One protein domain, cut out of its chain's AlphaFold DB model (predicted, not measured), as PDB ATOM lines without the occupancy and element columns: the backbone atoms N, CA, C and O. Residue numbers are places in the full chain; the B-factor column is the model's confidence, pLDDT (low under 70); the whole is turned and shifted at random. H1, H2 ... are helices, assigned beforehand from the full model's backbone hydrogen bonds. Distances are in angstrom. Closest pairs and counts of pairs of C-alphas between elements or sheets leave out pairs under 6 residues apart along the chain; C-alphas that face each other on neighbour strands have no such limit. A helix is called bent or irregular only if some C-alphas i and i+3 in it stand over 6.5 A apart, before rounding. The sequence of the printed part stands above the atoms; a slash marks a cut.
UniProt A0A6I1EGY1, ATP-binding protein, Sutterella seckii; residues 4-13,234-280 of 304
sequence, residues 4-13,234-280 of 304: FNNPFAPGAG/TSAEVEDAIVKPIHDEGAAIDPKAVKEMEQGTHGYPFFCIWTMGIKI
ATOM      1  N   PHE A   4     139.865 159.518  58.892       77.00
ATOM      2  CA  PHE A   4     139.017 160.661  58.526       77.00
ATOM      3  C   PHE A   4     137.703 160.265  57.837       77.00
ATOM      4  O   PHE A   4     136.736 161.015  57.926       77.00
ATOM      5  N   ASN A   5     137.652 159.084  57.219       81.12
ATOM      6  CA  ASN A   5     136.473 158.547  56.536       81.12
ATOM      7  C   ASN A   5     135.751 157.495  57.395       81.12
ATOM      8  O   ASN A   5     135.010 156.674  56.870       81.12
ATOM      9  N   ASN A   6     136.010 157.445  58.708       81.12
ATOM     10  CA  ASN A   6     135.310 156.520  59.596       81.12
ATOM     11  C   ASN A   6     133.858 156.994  59.799       81.12
ATOM     12  O   ASN A   6     133.660 158.033  60.437       81.12
ATOM     13  N   PRO A   7     132.843 156.234  59.348       83.38
ATOM     14  CA  PRO A   7     131.451 156.658  59.462       83.38
ATOM     15  C   PRO A   7     130.899 156.487  60.889       83.38
ATOM     16  O   PRO A   7     129.819 156.986  61.213       83.38
ATOM     17  N   PHE A   8     131.613 155.780  61.773       85.50
ATOM     18  CA  PHE A   8     131.169 155.489  63.135       85.50
ATOM     19  C   PHE A   8     131.641 156.562  64.118       85.50
ATOM     20  O   PHE A   8     132.802 156.596  64.524       85.50
ATOM     21  N   ALA A   9     130.707 157.410  64.556       79.50
ATOM     22  CA  ALA A   9     130.954 158.460  65.540       79.50
ATOM     23  C   ALA A   9     130.460 158.049  66.944       79.50
ATOM     24  O   ALA A   9     129.262 158.176  67.233       79.50
ATOM     25  N   PRO A  10     131.344 157.579  67.849       70.56
ATOM     26  CA  PRO A  10     130.954 157.232  69.209       70.56
ATOM     27  C   PRO A  10     130.605 158.496  70.003       70.56
ATOM     28  O   PRO A  10     131.464 159.327  70.284       70.56
ATOM     29  N   GLY A  11     129.338 158.641  70.384       69.44
ATOM     30  CA  GLY A  11     128.861 159.762  71.189       69.44
ATOM     31  C   GLY A  11     127.476 159.494  71.770       69.44
ATOM     32  O   GLY A  11     126.666 158.773  71.189       69.44
ATOM     33  N   ALA A  12     127.186 160.063  72.940       66.00
ATOM     34  CA  ALA A  12     125.837 160.009  73.492       66.00
ATOM     35  C   ALA A  12     124.908 160.857  72.610       66.00
ATOM     36  O   ALA A  12     125.085 162.067  72.498       66.00
ATOM     37  N   GLY A  13     123.946 160.212  71.946       65.38
ATOM     38  CA  GLY A  13     122.985 160.894  71.076       65.38
ATOM     39  C   GLY A  13     123.518 161.294  69.694       65.38
ATOM     40  O   GLY A  13     122.783 161.949  68.952       65.38
ATOM     41  N   THR A 234     119.192 142.740  66.222       94.19
ATOM     42  CA  THR A 234     119.309 141.364  65.719       94.19
ATOM     43  C   THR A 234     120.572 141.203  64.872       94.19
ATOM     44  O   THR A 234     121.129 142.190  64.398       94.19
ATOM     45  N   SER A 235     121.011 139.970  64.603       92.69
ATOM     46  CA  SER A 235     122.206 139.730  63.777       92.69
ATOM     47  C   SER A 235     122.133 140.396  62.400       92.69
ATOM     48  O   SER A 235     123.106 140.997  61.954       92.69
ATOM     49  N   ALA A 236     120.962 140.361  61.756       93.19
ATOM     50  CA  ALA A 236     120.748 141.026  60.470       93.19
ATOM     51  C   ALA A 236     120.837 142.557  60.595       93.19
ATOM     52  O   ALA A 236     121.419 143.223  59.747       93.19
ATOM     53  N   GLU A 237     120.306 143.123  61.679       94.38
ATOM     54  CA  GLU A 237     120.382 144.563  61.940       94.38
ATOM     55  C   GLU A 237     121.795 145.010  62.333       94.38
ATOM     56  O   GLU A 237     122.185 146.129  62.018       94.38
ATOM     57  N   VAL A 238     122.578 144.162  63.007       92.88
ATOM     58  CA  VAL A 238     123.999 144.418  63.280       92.88
ATOM     59  C   VAL A 238     124.788 144.427  61.978       92.88
ATOM     60  O   VAL A 238     125.589 145.334  61.760       92.88
ATOM     61  N   GLU A 239     124.553 143.444  61.109       91.62
ATOM     62  CA  GLU A 239     125.177 143.392  59.791       91.62
ATOM     63  C   GLU A 239     124.846 144.655  58.990       91.62
ATOM     64  O   GLU A 239     125.756 145.340  58.532       91.62
ATOM     65  N   ASP A 240     123.574 145.044  58.935       91.88
ATOM     66  CA  ASP A 240     123.140 146.281  58.290       91.88
ATOM     67  C   ASP A 240     123.785 147.529  58.906       91.88
ATOM     68  O   ASP A 240     124.304 148.379  58.181       91.88
ATOM     69  N   ALA A 241     123.797 147.636  60.237       91.50
ATOM     70  CA  ALA A 241     124.335 148.793  60.945       91.50
ATOM     71  C   ALA A 241     125.841 148.987  60.741       91.50
ATOM     72  O   ALA A 241     126.328 150.106  60.907       91.50
ATOM     73  N   ILE A 242     126.586 147.917  60.438       92.12
ATOM     74  CA  ILE A 242     128.049 147.950  60.329       92.12
ATOM     75  C   ILE A 242     128.528 147.835  58.883       92.12
ATOM     76  O   ILE A 242     129.373 148.616  58.450       92.12
ATOM     77  N   VAL A 243     128.021 146.867  58.124       91.81
ATOM     78  CA  VAL A 243     128.516 146.571  56.777       91.81
ATOM     79  C   VAL A 243     128.107 147.662  55.795       91.81
ATOM     80  O   VAL A 243     128.958 148.094  55.018       91.81
ATOM     81  N   LYS A 244     126.860 148.160  55.855       91.19
ATOM     82  CA  LYS A 244     126.385 149.200  54.924       91.19
ATOM     83  C   LYS A 244     127.226 150.483  55.011       91.19
ATOM     84  O   LYS A 244     127.797 150.846  53.986       91.19
ATOM     85  N   PRO A 245     127.450 151.102  56.192       90.44
ATOM     86  CA  PRO A 245     128.290 152.301  56.274       90.44
ATOM     87  C   PRO A 245     129.726 152.095  55.782       90.44
ATOM     88  O   PRO A 245     130.312 152.985  55.178       90.44
ATOM     89  N   ILE A 246     130.315 150.921  56.036       89.62
ATOM     90  CA  ILE A 246     131.679 150.608  55.582       89.62
ATOM     91  C   ILE A 246     131.732 150.500  54.062       89.62
ATOM     92  O   ILE A 246     132.681 150.984  53.444       89.62
ATOM     93  N   HIS A 247     130.719 149.867  53.475       89.88
ATOM     94  CA  HIS A 247     130.592 149.730  52.034       89.88
ATOM     95  C   HIS A 247     130.339 151.081  51.353       89.88
ATOM     96  O   HIS A 247     130.930 151.348  50.308       89.88
ATOM     97  N   ASP A 248     129.524 151.949  51.954       88.50
ATOM     98  CA  ASP A 248     129.258 153.302  51.450       88.50
ATOM     99  C   ASP A 248     130.530 154.170  51.425       88.50
ATOM    100  O   ASP A 248     130.715 154.982  50.521       88.50
ATOM    101  N   GLU A 249     131.465 153.917  52.345       88.00
ATOM    102  CA  GLU A 249     132.818 154.500  52.366       88.00
ATOM    103  C   GLU A 249     133.823 153.761  51.449       88.00
ATOM    104  O   GLU A 249     135.038 153.987  51.503       88.00
ATOM    105  N   GLY A 250     133.344 152.841  50.604       88.31
ATOM    106  CA  GLY A 250     134.147 152.095  49.632       88.31
ATOM    107  C   GLY A 250     135.092 151.058  50.247       88.31
ATOM    108  O   GLY A 250     136.070 150.655  49.611       88.31
ATOM    109  N   ALA A 251     134.842 150.631  51.485       88.44
ATOM    110  CA  ALA A 251     135.631 149.626  52.183       88.44
ATOM    111  C   ALA A 251     134.851 148.312  52.359       88.44
ATOM    112  O   ALA A 251     133.657 148.215  52.094       88.44
ATOM    113  N   ALA A 252     135.541 147.272  52.826       88.69
ATOM    114  CA  ALA A 252     134.939 145.986  53.162       88.69
ATOM    115  C   ALA A 252     135.434 145.524  54.532       88.69
ATOM    116  O   ALA A 252     136.560 145.832  54.919       88.69
ATOM    117  N   ILE A 253     134.607 144.772  55.251       87.69
ATOM    118  CA  ILE A 253     134.941 144.172  56.544       87.69
ATOM    119  C   ILE A 253     134.784 142.654  56.454       87.69
ATOM    120  O   ILE A 253     133.872 142.163  55.792       87.69
ATOM    121  N   ASP A 254     135.678 141.905  57.106       90.38
ATOM    122  CA  ASP A 254     135.546 140.449  57.195       90.38
ATOM    123  C   ASP A 254     134.255 140.098  57.967       90.38
ATOM    124  O   ASP A 254     134.103 140.531  59.117       90.38
ATOM    125  N   PRO A 255     133.338 139.290  57.399       90.25
ATOM    126  CA  PRO A 255     132.141 138.832  58.103       90.25
ATOM    127  C   PRO A 255     132.430 138.162  59.455       90.25
ATOM    128  O   PRO A 255     131.603 138.223  60.366       90.25
ATOM    129  N   LYS A 256     133.603 137.536  59.628       90.94
ATOM    130  CA  LYS A 256     134.030 136.981  60.922       90.94
ATOM    131  C   LYS A 256     134.237 138.070  61.969       90.94
ATOM    132  O   LYS A 256     133.802 137.890  63.100       90.94
ATOM    133  N   ALA A 257     134.822 139.206  61.590       89.88
ATOM    134  CA  ALA A 257     135.027 140.331  62.499       89.88
ATOM    135  C   ALA A 257     133.692 140.946  62.946       89.88
ATOM    136  O   ALA A 257     133.540 141.302  64.115       89.88
ATOM    137  N   VAL A 258     132.701 141.012  62.045       91.06
ATOM    138  CA  VAL A 258     131.335 141.448  62.387       91.06
ATOM    139  C   VAL A 258     130.710 140.496  63.408       91.06
ATOM    140  O   VAL A 258     130.197 140.957  64.426       91.06
ATOM    141  N   LYS A 259     130.829 139.177  63.204       91.94
ATOM    142  CA  LYS A 259     130.327 138.167  64.153       91.94
ATOM    143  C   LYS A 259     131.031 138.207  65.508       91.94
ATOM    144  O   LYS A 259     130.371 138.099  66.535       91.94
ATOM    145  N   GLU A 260     132.351 138.363  65.540       91.50
ATOM    146  CA  GLU A 260     133.106 138.492  66.795       91.50
ATOM    147  C   GLU A 260     132.704 139.754  67.570       91.50
ATOM    148  O   GLU A 260     132.518 139.716  68.789       91.50
ATOM    149  N   MET A 261     132.521 140.877  66.868       91.88
ATOM    150  CA  MET A 261     132.011 142.112  67.462       91.88
ATOM    151  C   MET A 261     130.586 141.914  67.989       91.88
ATOM    152  O   MET A 261     130.299 142.303  69.121       91.88
ATOM    153  N   GLU A 262     129.697 141.299  67.211       93.19
ATOM    154  CA  GLU A 262     128.331 140.993  67.638       93.19
ATOM    155  C   GLU A 262     128.329 140.139  68.912       93.19
ATOM    156  O   GLU A 262     127.657 140.496  69.873       93.19
ATOM    157  N   GLN A 263     129.138 139.076  68.972       92.75
ATOM    158  CA  GLN A 263     129.261 138.219  70.157       92.75
ATOM    159  C   GLN A 263     129.751 138.991  71.388       92.75
ATOM    160  O   GLN A 263     129.238 138.792  72.486       92.75
ATOM    161  N   GLY A 264     130.717 139.899  71.222       90.88
ATOM    162  CA  GLY A 264     131.223 140.718  72.327       90.88
ATOM    163  C   GLY A 264     130.236 141.793  72.799       90.88
ATOM    164  O   GLY A 264     130.191 142.123  73.983       90.88
ATOM    165  N   THR A 265     129.433 142.338  71.887       92.62
ATOM    166  CA  THR A 265     128.515 143.463  72.152       92.62
ATOM    167  C   THR A 265     127.075 143.028  72.408       92.62
ATOM    168  O   THR A 265     126.277 143.833  72.885       92.62
ATOM    169  N   HIS A 266     126.741 141.774  72.102       92.75
ATOM    170  CA  HIS A 266     125.389 141.212  72.117       92.75
ATOM    171  C   HIS A 266     124.383 142.055  71.312       92.75
ATOM    172  O   HIS A 266     123.236 142.227  71.720       92.75
ATOM    173  N   GLY A 267     124.841 142.657  70.206       91.25
ATOM    174  CA  GLY A 267     124.030 143.531  69.353       91.25
ATOM    175  C   GLY A 267     123.648 144.871  69.990       91.25
ATOM    176  O   GLY A 267     122.801 145.591  69.463       91.25
ATOM    177  N   TYR A 268     124.232 145.242  71.132       92.00
ATOM    178  CA  TYR A 268     123.881 146.486  71.807       92.00
ATOM    179  C   TYR A 268     124.375 147.706  71.003       92.00
ATOM    180  O   TYR A 268     125.593 147.883  70.880       92.00
ATOM    181  N   PRO A 269     123.485 148.596  70.506       90.31
ATOM    182  CA  PRO A 269     123.848 149.629  69.531       90.31
ATOM    183  C   PRO A 269     125.038 150.493  69.949       90.31
ATOM    184  O   PRO A 269     125.975 150.675  69.175       90.31
ATOM    185  N   PHE A 270     125.037 150.982  71.192       87.62
ATOM    186  CA  PHE A 270     126.143 151.782  71.714       87.62
ATOM    187  C   PHE A 270     127.485 151.043  71.629       87.62
ATOM    188  O   PHE A 270     128.461 151.625  71.165       87.62
ATOM    189  N   PHE A 271     127.543 149.768  72.023       88.88
ATOM    190  CA  PHE A 271     128.792 149.008  72.003       88.88
ATOM    191  C   PHE A 271     129.220 148.628  70.582       88.88
ATOM    192  O   PHE A 271     130.420 148.651  70.310       88.88
ATOM    193  N   CYS A 272     128.283 148.351  69.668       87.88
ATOM    194  CA  CYS A 272     128.592 148.120  68.252       87.88
ATOM    195  C   CYS A 272     129.275 149.351  67.637       87.88
ATOM    196  O   CYS A 272     130.405 149.269  67.153       87.88
ATOM    197  N   ILE A 273     128.633 150.520  67.744       86.62
ATOM    198  CA  ILE A 273     129.153 151.774  67.181       86.62
ATOM    199  C   ILE A 273     130.450 152.193  67.877       86.62
ATOM    200  O   ILE A 273     131.384 152.639  67.217       86.62
ATOM    201  N   TRP A 274     130.551 152.017  69.197       84.88
ATOM    202  CA  TRP A 274     131.762 152.353  69.948       84.88
ATOM    203  C   TRP A 274     132.949 151.466  69.570       84.88
ATOM    204  O   TRP A 274     134.051 151.970  69.351       84.88
ATOM    205  N   THR A 275     132.721 150.158  69.423       85.06
ATOM    206  CA  THR A 275     133.760 149.216  68.992       85.06
ATOM    207  C   THR A 275     134.279 149.591  67.610       85.06
ATOM    208  O   THR A 275     135.493 149.665  67.420       85.06
ATOM    209  N   MET A 276     133.385 149.908  66.672       84.06
ATOM    210  CA  MET A 276     133.769 150.317  65.320       84.06
ATOM    211  C   MET A 276     134.405 151.707  65.274       84.06
ATOM    212  O   MET A 276     135.370 151.912  64.547       84.06
ATOM    213  N   GLY A 277     133.955 152.644  66.106       77.62
ATOM    214  CA  GLY A 277     134.539 153.981  66.208       77.62
ATOM    215  C   GLY A 277     135.996 153.980  66.685       77.62
ATOM    216  O   GLY A 277     136.777 154.835  66.273       77.62
ATOM    217  N   ILE A 278     136.382 153.014  67.528       77.81
ATOM    218  CA  ILE A 278     137.719 152.958  68.150       77.81
ATOM    219  C   ILE A 278     138.654 151.950  67.472       77.81
ATOM    220  O   ILE A 278     139.863 152.179  67.441       77.81
ATOM    221  N   LYS A 279     138.133 150.841  66.925       65.56
ATOM    222  CA  LYS A 279     138.958 149.765  66.348       65.56
ATOM    223  C   LYS A 279     139.408 149.984  64.901       65.56
ATOM    224  O   LYS A 279     140.167 149.152  64.408       65.56
ATOM    225  N   ILE A 280     139.026 151.062  64.204       53.34
ATOM    226  CA  ILE A 280     139.660 151.349  62.902       53.34
ATOM    227  C   ILE A 280     141.123 151.746  63.164       53.34
ATOM    228  O   ILE A 280     141.376 152.754  63.831       53.34
TER     229      ILE A 280
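AT A GLANCE: This is residues 4 to 13 and 234 to 280 of the 304 residues of the protein "ATP-binding protein" of Sutterella seckii (UniProt A0A6I1EGY1). Three short helices, H1, H2 and H3, pack as a compact triangle, each set steeply to the other two, and a first stretch with no named element, residues 4 to 13, passes beside H3. The 57 printed residues hold H1, H2 and H3 in that order and no named strand, class all helix. The radius of gyration of the C-alphas is 10.4 A, and the spans are 27 by 26 by 17 A.

IN THESE COORDINATES: H1, residues 235 to 248, begins at C-alpha 235 (122.206, 139.730, 63.777) and is 19.6 A long. It is neither bent nor irregular, but only just: C-alphas 241 and 244 are 6.4 A apart. H2, residues 255 to 265, measures 15.2 A. H3, residues 269 to 279, measures 15.4 A and ends at C-alpha 279 (138.958, 149.765, 66.348).

HOW THE PARTS SIT: H1 and H2 touch, closest at the C-alphas of Glu 239 and Val 258, 7.0 A, opposite ways at a steep tilt of 55 degrees. H1, with residues 238 to 242 alone, touches H3, the same way at a steep tilt of 41 degrees; the closest C-alphas, Val 238 and Cys 272, are 7.7 A apart. H2 and H3 touch, closest at the C-alphas of Thr 265 and Phe 271, 5.6 A, opposite ways at 58 degrees, a steep tilt. Every O i to N i+4 pair is within hydrogen-bond range in H2 and H3, and 9 of 10 in H1.

THE WHOLE: The farthest C-alphas, Phe 4 and Thr 234, are 28.5 A apart. Residues 14 to 233 are not printed, a gap of 20.6 A between C-alphas 13 and 234. H2 to H3 is a tight link, H1 to H2 a short one. Residues 11 to 13 and 279 to 280 have pLDDT under 70.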